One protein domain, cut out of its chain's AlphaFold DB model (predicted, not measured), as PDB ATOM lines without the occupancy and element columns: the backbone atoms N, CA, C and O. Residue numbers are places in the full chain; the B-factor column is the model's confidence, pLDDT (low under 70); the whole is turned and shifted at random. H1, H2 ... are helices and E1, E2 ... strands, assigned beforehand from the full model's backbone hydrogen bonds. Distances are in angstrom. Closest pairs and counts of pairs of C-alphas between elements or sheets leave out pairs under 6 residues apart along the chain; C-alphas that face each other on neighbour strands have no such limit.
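This is residues 17 to 123 of the 125 residues of an uncharacterized protein of Octadecabacter antarcticus 307 (UniProt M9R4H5). A twisted sheet of four strands, E1 to E4, curls round one long helix, H2, which covers one face of it, while the small helix H1 sits at one end of the sheet, between E2 and E3 in the chain. After E4 a long stretch with no named element, residues 84 to 113, loops away from this body and leads to the short helix H3; residues 97 to 103 and residues 112 to 123, of which 114 to 121 belong to H3, stick out free. The printed part has 107 residues, with three named helices and four named strands in the order E1, E2, H1, E3, H2, E4, H3; the sheet runs E1, E2, E3, E4 and is mixed, with E1, E2 and E3 antiparallel in turn and E3 and E4 parallel. The class is mixed, helices and strands. The whole is only just loose, close to compact, with a radius of gyration of the C-alphas of 15.8 A, and it is flat in outline, spanning 48 by 40 by 20 A.

E1, residues 17 to 23, begins at C-alpha 17 at (315.858, 282.808, 381.046) and is 20.0 A long from first to last C-alpha. E2, residues 26 to 35, is the longest strand, with 28.3 A. H1 follows with residues 37 to 43. E3, residues 47 to 55, measures 23.1 A and bends by 62 degrees at residue 52. H2, residues 59 to 75, is the longest helix, with 24.2 A from C-alpha 59 at (334.735, 282.530, 370.169) to C-alpha 75. E4 is short, residues 80 to 83. H3, residues 114 to 121, ends with C-alpha 121 at (348.138, 288.632, 397.398).

In the sheet, E1 and E4 are edge strands, and E2 and E3 are inner strands. E1 and E2 form a hairpin, antiparallel with 160 degrees between their directions; N 19 and O 31 are 2.9 A apart, within hydrogen-bond range. E2 and E3 are antiparallel at 159 degrees, with N 32 and O 51 at 2.9 A and N 49 and O 34 at 2.8 A. E3 and E4 are parallel at 40 degrees, with N 48 and O 80 at 2.8 A. H2 is on the sheet, which curls round it; helix and sheet make two layers, the helix on one face of the sheet. The closest C-alphas of H2 and E2 are those of Ala 69 and Ala 33, 6.0 A apart. Those of H2 and E3 are Cys 73 and Gly 48, 5.6 A apart. E3, H2 and E4 form a strand-helix-strand unit, two parallel neighbour strands with a helix between them in the chain, and its crossover is right-handed. H1 only grazes the sheet, with its residues 37 to 40; the closest C-alphas of H1 and E3 are those of Asn 40 and Arg 47, 6.5 A apart. H3 is not on the sheet and is apart from H1 and H2. In H1 and H2 every O i to N i+4 pair is within hydrogen-bond range; in H3, 2 of 4 are.

The two C-alphas farthest apart are those of Arg 25 and Arg 123, at 50.2 A. Without the stretches that stand free, the body has 88 residues and spans 44 by 35 by 16 A. The printed part has no cut. The link from E4 to H3 is long, with 30 residues; the other links are tight. The mean pLDDT of the printed part is 79.2; residues 89, 92 and 105 to 123 are under 70, and H3 has a mean of 36.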
ATOM      1  N   ALA A  17     315.794 283.414 382.363       88.56
ATOM      2  CA  ALA A  17     315.858 282.808 381.046       88.56
ATOM      3  C   ALA A  17     316.961 281.752 380.990       88.56
ATOM      4  O   ALA A  17     318.028 281.907 381.583       88.56
ATOM      5  N   TYR A  18     316.694 280.698 380.224       90.56
ATOM      6  CA  TYR A  18     317.663 279.681 379.839       90.56
ATOM      7  C   TYR A  18     317.927 279.844 378.351       90.56
ATOM      8  O   TYR A  18     316.987 279.844 377.554       90.56
ATOM      9  N   VAL A  19     319.189 279.987 377.973       89.75
ATOM     10  CA  VAL A  19     319.566 280.248 376.585       89.75
ATOM     11  C   VAL A  19     320.556 279.194 376.132       89.75
ATOM     12  O   VAL A  19     321.425 278.769 376.891       89.75
ATOM     13  N   THR A  20     320.416 278.771 374.879       93.62
ATOM     14  CA  THR A  20     321.353 277.868 374.211       93.62
ATOM     15  C   THR A  20     321.730 278.442 372.853       93.62
ATOM     16  O   THR A  20     320.881 279.003 372.160       93.62
ATOM     17  N   THR A  21     322.993 278.289 372.467       93.19
ATOM     18  CA  THR A  21     323.497 278.629 371.129       93.19
ATOM     19  C   THR A  21     323.652 277.353 370.317       93.19
ATOM     20  O   THR A  21     324.177 276.355 370.816       93.19
ATOM     21  N   HIS A  22     323.220 277.393 369.054       93.75
ATOM     22  CA  HIS A  22     323.235 276.247 368.146       93.75
ATOM     23  C   HIS A  22     323.924 276.600 366.827       93.75
ATOM     24  O   HIS A  22     323.744 277.700 366.309       93.75
ATOM     25  N   ARG A  23     324.652 275.641 366.251       93.56
ATOM     26  CA  ARG A  23     325.150 275.667 364.866       93.56
ATOM     27  C   ARG A  23     324.978 274.275 364.275       93.56
ATOM     28  O   ARG A  23     325.318 273.300 364.936       93.56
ATOM     29  N   ASP A  24     324.404 274.159 363.082       92.50
ATOM     30  CA  ASP A  24     324.198 272.869 362.400       92.50
ATOM     31  C   ASP A  24     323.522 271.795 363.277       92.50
ATOM     32  O   ASP A  24     323.878 270.617 363.253       92.50
ATOM     33  N   ARG A  25     322.527 272.209 364.080       91.62
ATOM     34  CA  ARG A  25     321.810 271.380 365.078       91.62
ATOM     35  C   ARG A  25     322.667 270.867 366.245       91.62
ATOM     36  O   ARG A  25     322.198 270.039 367.025       91.62
ATOM     37  N   LYS A  26     323.896 271.357 366.394       93.19
ATOM     38  CA  LYS A  26     324.770 271.105 367.541       93.19
ATOM     39  C   LYS A  26     324.683 272.268 368.523       93.19
ATOM     40  O   LYS A  26     324.832 273.424 368.133       93.19
ATOM     41  N   ILE A  27     324.502 271.955 369.803       94.25
ATOM     42  CA  ILE A  27     324.598 272.937 370.886       94.25
ATOM     43  C   ILE A  27     326.075 273.301 371.064       94.25
ATOM     44  O   ILE A  27     326.903 272.422 371.303       94.25
ATOM     45  N   LEU A  28     326.397 274.585 370.930       95.25
ATOM     46  CA  LEU A  28     327.745 275.117 371.160       95.25
ATOM     47  C   LEU A  28     327.875 275.823 372.506       95.25
ATOM     48  O   LEU A  28     328.985 276.123 372.920       95.25
ATOM     49  N   GLY A  29     326.772 276.072 373.206       93.94
ATOM     50  CA  GLY A  29     326.840 276.557 374.574       93.94
ATOM     51  C   GLY A  29     325.487 276.909 375.160       93.94
ATOM     52  O   GLY A  29     324.455 276.834 374.485       93.94
ATOM     53  N   ARG A  30     325.505 277.261 376.440       93.31
ATOM     54  CA  ARG A  30     324.336 277.577 377.253       93.31
ATOM     55  C   ARG A  30     324.691 278.570 378.345       93.31
ATOM     56  O   ARG A  30     325.840 278.628 378.763       93.31
ATOM     57  N   PHE A  31     323.696 279.313 378.809       90.62
ATOM     58  CA  PHE A  31     323.790 280.105 380.033       90.62
ATOM     59  C   PHE A  31     322.395 280.381 380.603       90.62
ATOM     60  O   PHE A  31     321.377 280.153 379.934       90.62
ATOM     61  N   THR A  32     322.346 280.888 381.831       91.00
ATOM     62  CA  THR A  32     321.140 281.474 382.418       91.00
ATOM     63  C   THR A  32     321.290 282.981 382.552       91.00
ATOM     64  O   THR A  32     322.360 283.470 382.902       91.00
ATOM     65  N   ALA A  33     320.209 283.719 382.311       90.94
ATOM     66  CA  ALA A  33     320.109 285.149 382.592       90.94
ATOM     67  C   ALA A  33     319.011 285.363 383.632       90.94
ATOM     68  O   ALA A  33     317.939 284.777 383.491       90.94
ATOM     69  N   HIS A  34     319.249 286.150 384.675       88.94
ATOM     70  CA  HIS A  34     318.242 286.384 385.705       88.94
ATOM     71  C   HIS A  34     318.354 287.748 386.371       88.94
ATOM     72  O   HIS A  34     319.379 288.420 386.313       88.94
ATOM     73  N   GLU A  35     317.276 288.149 387.034       88.56
ATOM     74  CA  GLU A  35     317.214 289.365 387.833       88.56
ATOM     75  C   GLU A  35     316.999 289.018 389.308       88.56
ATOM     76  O   GLU A  35     316.078 288.281 389.667       88.56
ATOM     77  N   HIS A  36     317.801 289.621 390.187       84.88
ATOM     78  CA  HIS A  36     317.552 289.589 391.622       84.88
ATOM     79  C   HIS A  36     316.767 290.839 392.061       84.88
ATOM     80  O   HIS A  36     317.311 291.751 392.691       84.88
ATOM     81  N   GLY A  37     315.458 290.862 391.793       84.31
ATOM     82  CA  GLY A  37     314.605 292.041 392.015       84.31
ATOM     83  C   GLY A  37     314.648 292.617 393.441       84.31
ATOM     84  O   GLY A  37     314.618 293.831 393.624       84.31
ATOM     85  N   ALA A  38     314.783 291.782 394.478       82.50
ATOM     86  CA  ALA A  38     314.910 292.268 395.861       82.50
ATOM     87  C   ALA A  38     316.239 293.000 396.139       82.50
ATOM     88  O   ALA A  38     316.261 293.929 396.937       82.50
ATOM     89  N   SER A  39     317.320 292.619 395.452       83.25
ATOM     90  CA  SER A  39     318.641 293.252 395.572       83.25
ATOM     91  C   SER A  39     318.633 294.563 394.797       83.25
ATOM     92  O   SER A  39     319.017 295.595 395.335       83.25
ATOM     93  N   ASN A  40     318.065 294.537 393.585       87.88
ATOM     94  CA  ASN A  40     317.826 295.727 392.776       87.88
ATOM     95  C   ASN A  40     317.033 296.792 393.545       87.88
ATOM     96  O   ASN A  40     317.454 297.939 393.590       87.88
ATOM     97  N   ARG A  41     315.953 296.416 394.245       87.88
ATOM     98  CA  ARG A  41     315.200 297.356 395.097       87.88
ATOM     99  C   ARG A  41     315.975 297.838 396.324       87.88
ATOM    100  O   ARG A  41     315.857 299.001 396.680       87.88
ATOM    101  N   LEU A  42     316.710 296.950 396.997       87.88
ATOM    102  CA  LEU A  42     317.422 297.285 398.235       87.88
ATOM    103  C   LEU A  42     318.596 298.244 397.994       87.88
ATOM    104  O   LEU A  42     318.844 299.120 398.818       87.88
ATOM    105  N   TYR A  43     319.308 298.067 396.883       89.38
ATOM    106  CA  TYR A  43     320.525 298.815 396.558       89.38
ATOM    107  C   TYR A  43     320.348 299.798 395.394       89.38
ATOM    108  O   TYR A  43     321.337 300.344 394.916       89.38
ATOM    109  N   ASP A  44     319.109 300.006 394.940       91.44
ATOM    110  CA  ASP A  44     318.756 300.850 393.790       91.44
ATOM    111  C   ASP A  44     319.551 300.504 392.514       91.44
ATOM    112  O   ASP A  44     320.021 301.361 391.768       91.44
ATOM    113  N   PHE A  45     319.728 299.204 392.263       91.62
ATOM    114  CA  PHE A  45     320.354 298.713 391.038       91.62
ATOM    115  C   PHE A  45     319.316 298.438 389.953       91.62
ATOM    116  O   PHE A  45     318.190 298.018 390.215       91.62
ATOM    117  N   LYS A  46     319.752 298.561 388.698       92.75
ATOM    118  CA  LYS A  46     319.057 298.024 387.521       92.75
ATOM    119  C   LYS A  46     319.931 296.961 386.872       92.75
ATOM    120  O   LYS A  46     320.389 297.117 385.743       92.75
ATOM    121  N   ARG A  47     320.239 295.910 387.629       91.44
ATOM    122  CA  ARG A  47     321.246 294.914 387.261       91.44
ATOM    123  C   ARG A  47     320.617 293.565 386.941       91.44
ATOM    124  O   ARG A  47     319.791 293.057 387.699       91.44
ATOM    125  N   GLY A  48     321.041 292.996 385.821       91.69
ATOM    126  CA  GLY A  48     320.836 291.602 385.467       91.69
ATOM    127  C   GLY A  48     322.094 290.785 385.722       91.69
ATOM    128  O   GLY A  48     323.208 291.310 385.799       91.69
ATOM    129  N   TYR A  49     321.903 289.483 385.855       89.50
ATOM    130  CA  TYR A  49     322.947 288.532 386.181       89.50
ATOM    131  C   TYR A  49     322.980 287.404 385.161       89.50
ATOM    132  O   TYR A  49     321.938 287.013 384.635       89.50
ATOM    133  N   PHE A  50     324.166 286.857 384.903       89.06
ATOM    134  CA  PHE A  50     324.312 285.624 384.133       89.06
ATOM    135  C   PHE A  50     325.158 284.595 384.881       89.06
ATOM    136  O   PHE A  50     326.067 284.973 385.615       89.06
ATOM    137  N   ASP A  51     324.870 283.305 384.702       87.75
ATOM    138  CA  ASP A  51     325.684 282.191 385.215       87.75
ATOM    139  C   ASP A  51     325.440 280.911 384.396       87.75
ATOM    140  O   ASP A  51     324.758 280.944 383.369       87.75
ATOM    141  N   TYR A  52     326.029 279.789 384.827       86.50
ATOM    142  CA  TYR A  52     325.975 278.492 384.148       86.50
ATOM    143  C   TYR A  52     326.419 278.592 382.686       86.50
ATOM    144  O   TYR A  52     325.900 277.890 381.816       86.50
ATOM    145  N   LEU A  53     327.360 279.506 382.427       86.94
ATOM    146  CA  LEU A  53     327.940 279.716 381.116       86.94
ATOM    147  C   LEU A  53     328.836 278.526 380.788       86.94
ATOM    148  O   LEU A  53     329.920 278.371 381.344       86.94
ATOM    149  N   GLU A  54     328.385 277.712 379.850       89.31
ATOM    150  CA  GLU A  54     329.202 276.700 379.201       89.31
ATOM    151  C   GLU A  54     329.249 277.017 377.718       89.31
ATOM    152  O   GLU A  54     328.222 277.284 377.092       89.31
ATOM    153  N   CYS A  55     330.440 276.975 377.145       92.19
ATOM    154  CA  CYS A  55     330.656 277.230 375.737       92.19
ATOM    155  C   CYS A  55     331.705 276.249 375.225       92.19
ATOM    156  O   CYS A  55     332.677 275.953 375.919       92.19
ATOM    157  N   ALA A  56     331.499 275.735 374.017       92.19
ATOM    158  CA  ALA A  56     332.557 275.091 373.259       92.19
ATOM    159  C   ALA A  56     333.707 276.088 373.045       92.19
ATOM    160  O   ALA A  56     333.505 277.299 373.156       92.19
ATOM    161  N   ASP A  57     334.888 275.579 372.702       91.81
ATOM    162  CA  ASP A  57     336.038 276.398 372.312       91.81
ATOM    163  C   ASP A  57     335.786 277.060 370.939       91.81
ATOM    164  O   ASP A  57     336.272 276.633 369.895       91.81
ATOM    165  N   ASP A  58     334.875 278.033 370.941       92.75
ATOM    166  CA  ASP A  58     334.340 278.745 369.789       92.75
ATOM    167  C   ASP A  58     334.010 280.183 370.216       92.75
ATOM    168  O   ASP A  58     333.037 280.454 370.930       92.75
ATOM    169  N   GLY A  59     334.852 281.124 369.785       93.56
ATOM    170  CA  GLY A  59     334.735 282.530 370.169       93.56
ATOM    171  C   GLY A  59     333.453 283.205 369.673       93.56
ATOM    172  O   GLY A  59     332.966 284.135 370.317       93.56
ATOM    173  N   ASP A  60     332.872 282.735 368.569       94.81
ATOM    174  CA  ASP A  60     331.623 283.289 368.041       94.81
ATOM    175  C   ASP A  60     330.425 282.806 368.858       94.81
ATOM    176  O   ASP A  60     329.516 283.588 369.144       94.81
ATOM    177  N   ALA A  61     330.445 281.550 369.313       93.31
ATOM    178  CA  ALA A  61     329.453 281.039 370.251       93.31
ATOM    179  C   ALA A  61     329.497 281.800 371.587       93.31
ATOM    180  O   ALA A  61     328.444 282.197 372.094       93.31
ATOM    181  N   ALA A  62     330.693 282.086 372.115       91.69
ATOM    182  CA  ALA A  62     330.861 282.873 373.339       91.69
ATOM    183  C   ALA A  62     330.319 284.309 373.190       91.69
ATOM    184  O   ALA A  62     329.585 284.797 374.058       91.69
ATOM    185  N   LYS A  63     330.610 284.977 372.065       92.56
ATOM    186  CA  LYS A  63     330.053 286.303 371.737       92.56
ATOM    187  C   LYS A  63     328.532 286.273 371.598       92.56
ATOM    188  O   LYS A  63     327.855 287.173 372.087       92.56
ATOM    189  N   ALA A  64     327.980 285.241 370.964       93.00
ATOM    190  CA  ALA A  64     326.535 285.099 370.808       93.00
ATOM    191  C   ALA A  64     325.824 284.935 372.164       93.00
ATOM    192  O   ALA A  64     324.799 285.572 372.400       93.00
ATOM    193  N   LEU A  65     326.379 284.123 373.072       91.12
ATOM    194  CA  LEU A  65     325.812 283.907 374.410       91.12
ATOM    195  C   LEU A  65     325.871 285.183 375.262       91.12
ATOM    196  O   LEU A  65     324.865 285.581 375.846       91.12
ATOM    197  N   THR A  66     327.020 285.860 375.289       89.38
ATOM    198  CA  THR A  66     327.182 287.121 376.038       89.38
ATOM    199  C   THR A  66     326.306 288.241 375.469       89.38
ATOM    200  O   THR A  66     325.602 288.910 376.224       89.38
ATOM    201  N   GLY A  67     326.225 288.379 374.144       92.25
ATOM    202  CA  GLY A  67     325.313 289.326 373.492       92.25
ATOM    203  C   GLY A  67     323.830 289.036 373.764       92.25
ATOM    204  O   GLY A  67     323.029 289.964 373.925       92.25
ATOM    205  N   ALA A  68     323.446 287.760 373.880       91.81
ATOM    206  CA  ALA A  68     322.097 287.374 374.288       91.81
ATOM    207  C   ALA A  68     321.800 287.770 375.744       91.81
ATOM    208  O   ALA A  68     320.688 288.216 376.031       91.81
ATOM    209  N   ALA A  69     322.784 287.678 376.647       89.69
ATOM    210  CA  ALA A  69     322.644 288.113 378.038       89.69
ATOM    211  C   ALA A  69     322.366 289.618 378.129       89.69
ATOM    212  O   ALA A  69     321.425 290.047 378.800       89.69
ATOM    213  N   GLU A  70     323.140 290.421 377.400       92.12
ATOM    214  CA  GLU A  70     322.935 291.868 377.340       92.12
ATOM    215  C   GLU A  70     321.575 292.229 376.739       92.12
ATOM    216  O   GLU A  70     320.881 293.110 377.244       92.12
ATOM    217  N   SER A  71     321.179 291.549 375.661       93.56
ATOM    218  CA  SER A  71     319.897 291.789 374.992       93.56
ATOM    219  C   SER A  71     318.719 291.462 375.905       93.56
ATOM    220  O   SER A  71     317.762 292.232 375.972       93.56
ATOM    221  N   TRP A  72     318.815 290.363 376.658       92.69
ATOM    222  CA  TRP A  72     317.832 289.996 377.671       92.69
ATOM    223  C   TRP A  72     317.734 291.055 378.778       92.69
ATOM    224  O   TRP A  72     316.634 291.491 379.112       92.69
ATOM    225  N   CYS A  73     318.873 291.543 379.282       91.88
ATOM    226  CA  CYS A  73     318.900 292.592 380.304       91.88
ATOM    227  C   CYS A  73     318.264 293.896 379.799       91.88
ATOM    228  O   CYS A  73     317.405 294.463 380.475       91.88
ATOM    229  N   ARG A  74     318.618 294.337 378.583       93.69
ATOM    230  CA  ARG A  74     318.028 295.534 377.956       93.69
ATOM    231  C   ARG A  74     316.516 295.398 377.784       93.69
ATOM    232  O   ARG A  74     315.791 296.340 378.090       93.69
ATOM    233  N   ALA A  75     316.035 294.236 377.336       92.31
ATOM    234  CA  ALA A  75     314.603 293.970 377.181       92.31
ATOM    235  C   ALA A  75     313.845 294.010 378.520       92.31
ATOM    236  O   ALA A  75     312.688 294.425 378.556       92.31
ATOM    237  N   GLY A  76     314.504 293.631 379.619       89.69
ATOM    238  CA  GLY A  76     313.981 293.742 380.983       89.69
ATOM    239  C   GLY A  76     314.083 295.139 381.609       89.69
ATOM    240  O   GLY A  76     313.688 295.309 382.757       89.69
ATOM    241  N   GLY A  77     314.619 296.143 380.901       93.00
ATOM    242  CA  GLY A  77     314.818 297.495 381.442       93.00
ATOM    243  C   GLY A  77     315.999 297.623 382.413       93.00
ATOM    244  O   GLY A  77     316.077 298.597 383.168       93.00
ATOM    245  N   LEU A  78     316.916 296.654 382.399       93.44
ATOM    246  CA  LEU A  78     318.132 296.639 383.210       93.44
ATOM    247  C   LEU A  78     319.254 297.391 382.469       93.44
ATOM    248  O   LEU A  78     319.369 297.306 381.246       93.44
ATOM    249  N   SER A  79     320.083 298.135 383.202       94.19
ATOM    250  CA  SER A  79     321.193 298.937 382.666       94.19
ATOM    251  C   SER A  79     322.568 298.299 382.858       94.19
ATOM    252  O   SER A  79     323.537 298.759 382.261       94.19
ATOM    253  N   GLU A  80     322.669 297.262 383.688       92.69
ATOM    254  CA  GLU A  80     323.932 296.606 384.023       92.69
ATOM    255  C   GLU A  80     323.821 295.087 383.907       92.69
ATOM    256  O   GLU A  80     322.771 294.507 384.181       92.69
ATOM    257  N   VAL A  81     324.938 294.446 383.563       90.12
ATOM    258  CA  VAL A  81     325.082 292.989 383.525       90.12
ATOM    259  C   VAL A  81     326.266 292.603 384.404       90.12
ATOM    260  O   VAL A  81     327.357 293.142 384.228       90.12
ATOM    261  N   ALA A  82     326.071 291.681 385.345       87.94
ATOM    262  CA  ALA A  82     327.140 291.169 386.202       87.94
ATOM    263  C   ALA A  82     327.163 289.638 386.216       87.94
ATOM    264  O   ALA A  82     326.123 288.989 386.294       87.94
ATOM    265  N   GLY A  83     328.349 289.038 386.185       77.81
ATOM    266  CA  GLY A  83     328.470 287.587 386.226       77.81
ATOM    267  C   GLY A  83     329.917 287.091 386.272       77.81
ATOM    268  O   GLY A  83     330.845 287.880 386.115       77.81
ATOM    269  N   ASN A  84     330.136 285.793 386.511       76.69
ATOM    270  CA  ASN A  84     329.094 284.783 386.725       76.69
ATOM    271  C   ASN A  84     328.536 284.841 388.163       76.69
ATOM    272  O   ASN A  84     329.293 284.837 389.133       76.69
ATOM    273  N   PHE A  85     327.217 284.958 388.311       81.06
ATOM    274  CA  PHE A  85     326.557 285.093 389.612       81.06
ATOM    275  C   PHE A  85     325.443 284.064 389.708       81.06
ATOM    276  O   PHE A  85     324.467 284.153 388.978       81.06
ATOM    277  N   ASN A  86     325.590 283.078 390.585       79.56
ATOM    278  CA  ASN A  86     324.629 281.988 390.682       79.56
ATOM    279  C   ASN A  86     323.228 282.449 391.109       79.56
ATOM    280  O   ASN A  86     323.050 283.506 391.707       79.56
ATOM    281  N   LEU A  87     322.228 281.586 390.902       79.06
ATOM    282  CA  LEU A  87     320.848 281.789 391.359       79.06
ATOM    283  C   LEU A  87     320.723 281.954 392.885       79.06
ATOM    284  O   LEU A  87     319.651 282.274 393.393       79.06
ATOM    285  N   SER A  88     321.809 281.735 393.628       73.50
ATOM    286  CA  SER A  88     321.921 282.040 395.045       73.50
ATOM    287  C   SER A  88     323.149 282.902 395.322       73.50
ATOM    288  O   SER A  88     324.278 282.511 395.032       73.50
ATOM    289  N   ALA A  89     322.937 284.012 396.030       67.56
ATOM    290  CA  ALA A  89     324.003 284.864 396.559       67.56
ATOM    291  C   ALA A  89     324.945 284.146 397.553       67.56
ATOM    292  O   ALA A  89     325.950 284.715 397.962       67.56
ATOM    293  N   LYS A  90     324.618 282.913 397.969       71.50
ATOM    294  CA  LYS A  90     325.430 282.078 398.873       71.50
ATOM    295  C   LYS A  90     326.274 281.034 398.135       71.50
ATOM    296  O   LYS A  90     326.816 280.140 398.775       71.50
ATOM    297  N   GLN A  91     326.287 281.056 396.807       71.19
ATOM    298  CA  GLN A  91     327.033 280.106 395.983       71.19
ATOM    299  C   GLN A  91     328.299 280.758 395.415       71.19
ATOM    300  O   GLN A  91     328.708 281.848 395.822       71.19
ATOM    301  N   GLN A  92     328.968 280.038 394.519       69.50
ATOM    302  CA  GLN A  92     330.156 280.527 393.833       69.50
ATOM    303  C   GLN A  92     329.810 281.728 392.944       69.50
ATOM    304  O   GLN A  92     328.744 281.770 392.330       69.50
ATOM    305  N   ILE A  93     330.709 282.709 392.902       74.94
ATOM    306  CA  ILE A  93     330.606 283.909 392.065       74.94
ATOM    307  C   ILE A  93     331.980 284.163 391.466       74.94
ATOM    308  O   ILE A  93     332.957 284.116 392.197       74.94
ATOM    309  N   GLY A  94     332.064 284.527 390.196       75.56
ATOM    310  CA  GLY A  94     333.326 284.853 389.536       75.56
ATOM    311  C   GLY A  94     333.952 283.670 388.793       75.56
ATOM    312  O   GLY A  94     333.767 282.499 389.133       75.56
ATOM    313  N   VAL A  95     334.681 284.008 387.732       76.94
ATOM    314  CA  VAL A  95     335.348 283.053 386.844       76.94
ATOM    315  C   VAL A  95     336.849 283.054 387.114       76.94
ATOM    316  O   VAL A  95     337.427 284.089 387.448       76.94
ATOM    317  N   MET A  96     337.492 281.897 386.952       79.25
ATOM    318  CA  MET A  96     338.951 281.812 386.990       79.25
ATOM    319  C   MET A  96     339.506 282.327 385.659       79.25
ATOM    320  O   MET A  96     339.347 281.679 384.628       79.25
ATOM    321  N   ALA A  97     340.103 283.518 385.680       78.12
ATOM    322  CA  ALA A  97     340.687 284.142 384.494       78.12
ATOM    323  C   ALA A  97     342.159 283.750 384.264       78.12
ATOM    324  O   ALA A  97     342.653 283.892 383.150       78.12
ATOM    325  N   ASP A  98     342.848 283.276 385.306       79.69
ATOM    326  CA  ASP A  98     344.265 282.897 385.293       79.69
ATOM    327  C   ASP A  98     344.562 281.879 386.416       79.69
ATOM    328  O   ASP A  98     343.698 281.612 387.257       79.69
ATOM    329  N   GLY A  99     345.776 281.322 386.457       82.25
ATOM    330  CA  GLY A  99     346.224 280.373 387.482       82.25
ATOM    331  C   GLY A  99     345.908 278.911 387.161       82.25
ATOM    332  O   GLY A  99     345.777 278.097 388.074       82.25
ATOM    333  N   PHE A 100     345.795 278.572 385.874       82.62
ATOM    334  CA  PHE A 100     345.453 277.227 385.387       82.62
ATOM    335  C   PHE A 100     346.489 276.143 385.742       82.62
ATOM    336  O   PHE A 100     346.166 274.958 385.686       82.62
ATOM    337  N   ASP A 101     347.700 276.533 386.151       90.12
ATOM    338  CA  ASP A 101     348.760 275.625 386.621       90.12
ATOM    339  C   ASP A 101     348.536 275.115 388.057       90.12
ATOM    340  O   ASP A 101     349.293 274.285 388.571       90.12
ATOM    341  N   HIS A 102     347.504 275.614 388.737       82.94
ATOM    342  CA  HIS A 102     347.147 275.227 390.094       82.94
ATOM    343  C   HIS A 102     345.816 274.475 390.133       82.94
ATOM    344  O   HIS A 102     345.006 274.524 389.207       82.94
ATOM    345  N   ALA A 103     345.571 273.779 391.247       81.12
ATOM    346  CA  ALA A 103     344.245 273.235 391.509       81.12
ATOM    347  C   ALA A 103     343.211 274.379 391.470       81.12
ATOM    348  O   ALA A 103     343.471 275.435 392.053       81.12
ATOM    349  N   PRO A 104     342.057 274.185 390.806       70.88
ATOM    350  CA  PRO A 104     341.089 275.250 390.610       70.88
ATOM    351  C   PRO A 104     340.606 275.795 391.953       70.88
ATOM    352  O   PRO A 104     340.168 275.052 392.836       70.88
ATOM    353  N   TYR A 105     340.663 277.114 392.090       67.12
ATOM    354  CA  TYR A 105     340.138 277.810 393.251       67.12
ATOM    355  C   TYR A 105     338.722 278.275 392.937       67.12
ATOM    356  O   TYR A 105     338.500 279.128 392.082       67.12
ATOM    357  N   HIS A 106     337.742 277.715 393.638       61.81
ATOM    358  CA  HIS A 106     336.374 278.201 393.552       61.81
ATOM    359  C   HIS A 106     336.218 279.443 394.422       61.81
ATOM    360  O   HIS A 106     336.441 279.396 395.636       61.81
ATOM    361  N   LEU A 107     335.787 280.550 393.822       56.75
ATOM    362  CA  LEU A 107     335.485 281.759 394.570       56.75
ATOM    363  C   LEU A 107     334.090 281.606 395.197       56.75
ATOM    364  O   LEU A 107     333.056 281.848 394.578       56.75
ATOM    365  N   PHE A 108     334.055 281.109 396.433       47.75
ATOM    366  CA  PHE A 108     332.818 281.005 397.198       47.75
ATOM    367  C   PHE A 108     332.448 282.380 397.757       47.75
ATOM    368  O   PHE A 108     333.250 282.996 398.467       47.75
ATOM    369  N   CYS A 109     331.232 282.862 397.484       43.78
ATOM    370  CA  CYS A 109     330.726 284.079 398.106       43.78
ATOM    371  C   CYS A 109     330.370 283.810 399.573       43.78
ATOM    372  O   CYS A 109     329.217 283.620 399.949       43.78
ATOM    373  N   CYS A 110     331.385 283.785 400.431       36.50
ATOM    374  CA  CYS A 110     331.212 284.056 401.847       36.50
ATOM    375  C   CYS A 110     331.825 285.425 402.109       36.50
ATOM    376  O   CYS A 110     333.042 285.597 402.014       36.50
ATOM    377  N   TRP A 111     330.976 286.382 402.481       33.38
ATOM    378  CA  TRP A 111     331.324 287.754 402.874       33.38
ATOM    379  C   TRP A 111     332.495 287.828 403.882       33.38
ATOM    380  O   TRP A 111     333.183 288.838 403.964       33.38
ATOM    381  N   PHE A 112     332.777 286.728 404.587       29.41
ATOM    382  CA  PHE A 112     333.837 286.605 405.585       29.41
ATOM    383  C   PHE A 112     335.225 286.189 405.051       29.41
ATOM    384  O   PHE A 112     336.222 286.470 405.707       29.41
ATOM    385  N   PHE A 113     335.337 285.529 403.886       30.09
ATOM    386  CA  PHE A 113     336.623 284.951 403.433       30.09
ATOM    387  C   PHE A 113     337.349 285.786 402.363       30.09
ATOM    388  O   PHE A 113     338.569 285.703 402.231       30.09
ATOM    389  N   CYS A 114     336.626 286.643 401.632       33.72
ATOM    390  CA  CYS A 114     337.203 287.440 400.541       33.72
ATOM    391  C   CYS A 114     338.246 288.470 401.033       33.72
ATOM    392  O   CYS A 114     339.258 288.697 400.373       33.72
ATOM    393  N   LEU A 115     338.083 289.026 402.242       32.84
ATOM    394  CA  LEU A 115     339.031 290.004 402.796       32.84
ATOM    395  C   LEU A 115     340.386 289.398 403.200       32.84
ATOM    396  O   LEU A 115     341.403 290.086 403.131       32.84
ATOM    397  N   ALA A 116     340.431 288.123 403.596       36.34
ATOM    398  CA  ALA A 116     341.662 287.503 404.085       36.34
ATOM    399  C   ALA A 116     342.604 287.068 402.948       36.34
ATOM    400  O   ALA A 116     343.821 287.179 403.087       36.34
ATOM    401  N   SER A 117     342.060 286.616 401.813       36.34
ATOM    402  CA  SER A 117     342.877 286.114 400.697       36.34
ATOM    403  C   SER A 117     343.427 287.241 399.812       36.34
ATOM    404  O   SER A 117     344.616 287.259 399.484       36.34
ATOM    405  N   VAL A 118     342.612 288.262 399.511       38.06
ATOM    406  CA  VAL A 118     343.039 289.412 398.684       38.06
ATOM    407  C   VAL A 118     344.110 290.252 399.397       38.06
ATOM    408  O   VAL A 118     345.072 290.701 398.774       38.06
ATOM    409  N   ALA A 119     344.033 290.387 400.725       36.66
ATOM    410  CA  ALA A 119     345.055 291.078 401.516       36.66
ATOM    411  C   ALA A 119     346.408 290.333 401.580       36.66
ATOM    412  O   ALA A 119     347.427 290.944 401.918       36.66
ATOM    413  N   GLY A 120     346.428 289.030 401.282       38.03
ATOM    414  CA  GLY A 120     347.649 288.225 401.194       38.03
ATOM    415  C   GLY A 120     348.351 288.343 399.840       38.03
ATOM    416  O   GLY A 120     349.580 288.344 399.792       38.03
ATOM    417  N   GLN A 121     347.589 288.494 398.752       39.66
ATOM    418  CA  GLN A 121     348.138 288.632 397.398       39.66
ATOM    419  C   GLN A 121     348.606 290.059 397.079       39.66
ATOM    420  O   GLN A 121     349.621 290.223 396.410       39.66
ATOM    421  N   LEU A 122     347.973 291.094 397.644       35.12
ATOM    422  CA  LEU A 122     348.394 292.492 397.448       35.12
ATOM    423  C   LEU A 122     349.710 292.871 398.155       35.12
ATOM    424  O   LEU A 122     350.264 293.924 397.870       35.12
ATOM    425  N   ARG A 123     350.239 292.040 399.065       33.53
ATOM    426  CA  ARG A 123     351.547 292.284 399.712       33.53
ATOM    427  C   ARG A 123     352.739 291.705 398.949       33.53
ATOM    428  O   ARG A 123     353.866 291.859 399.406       33.53
TER     429      ARG A 123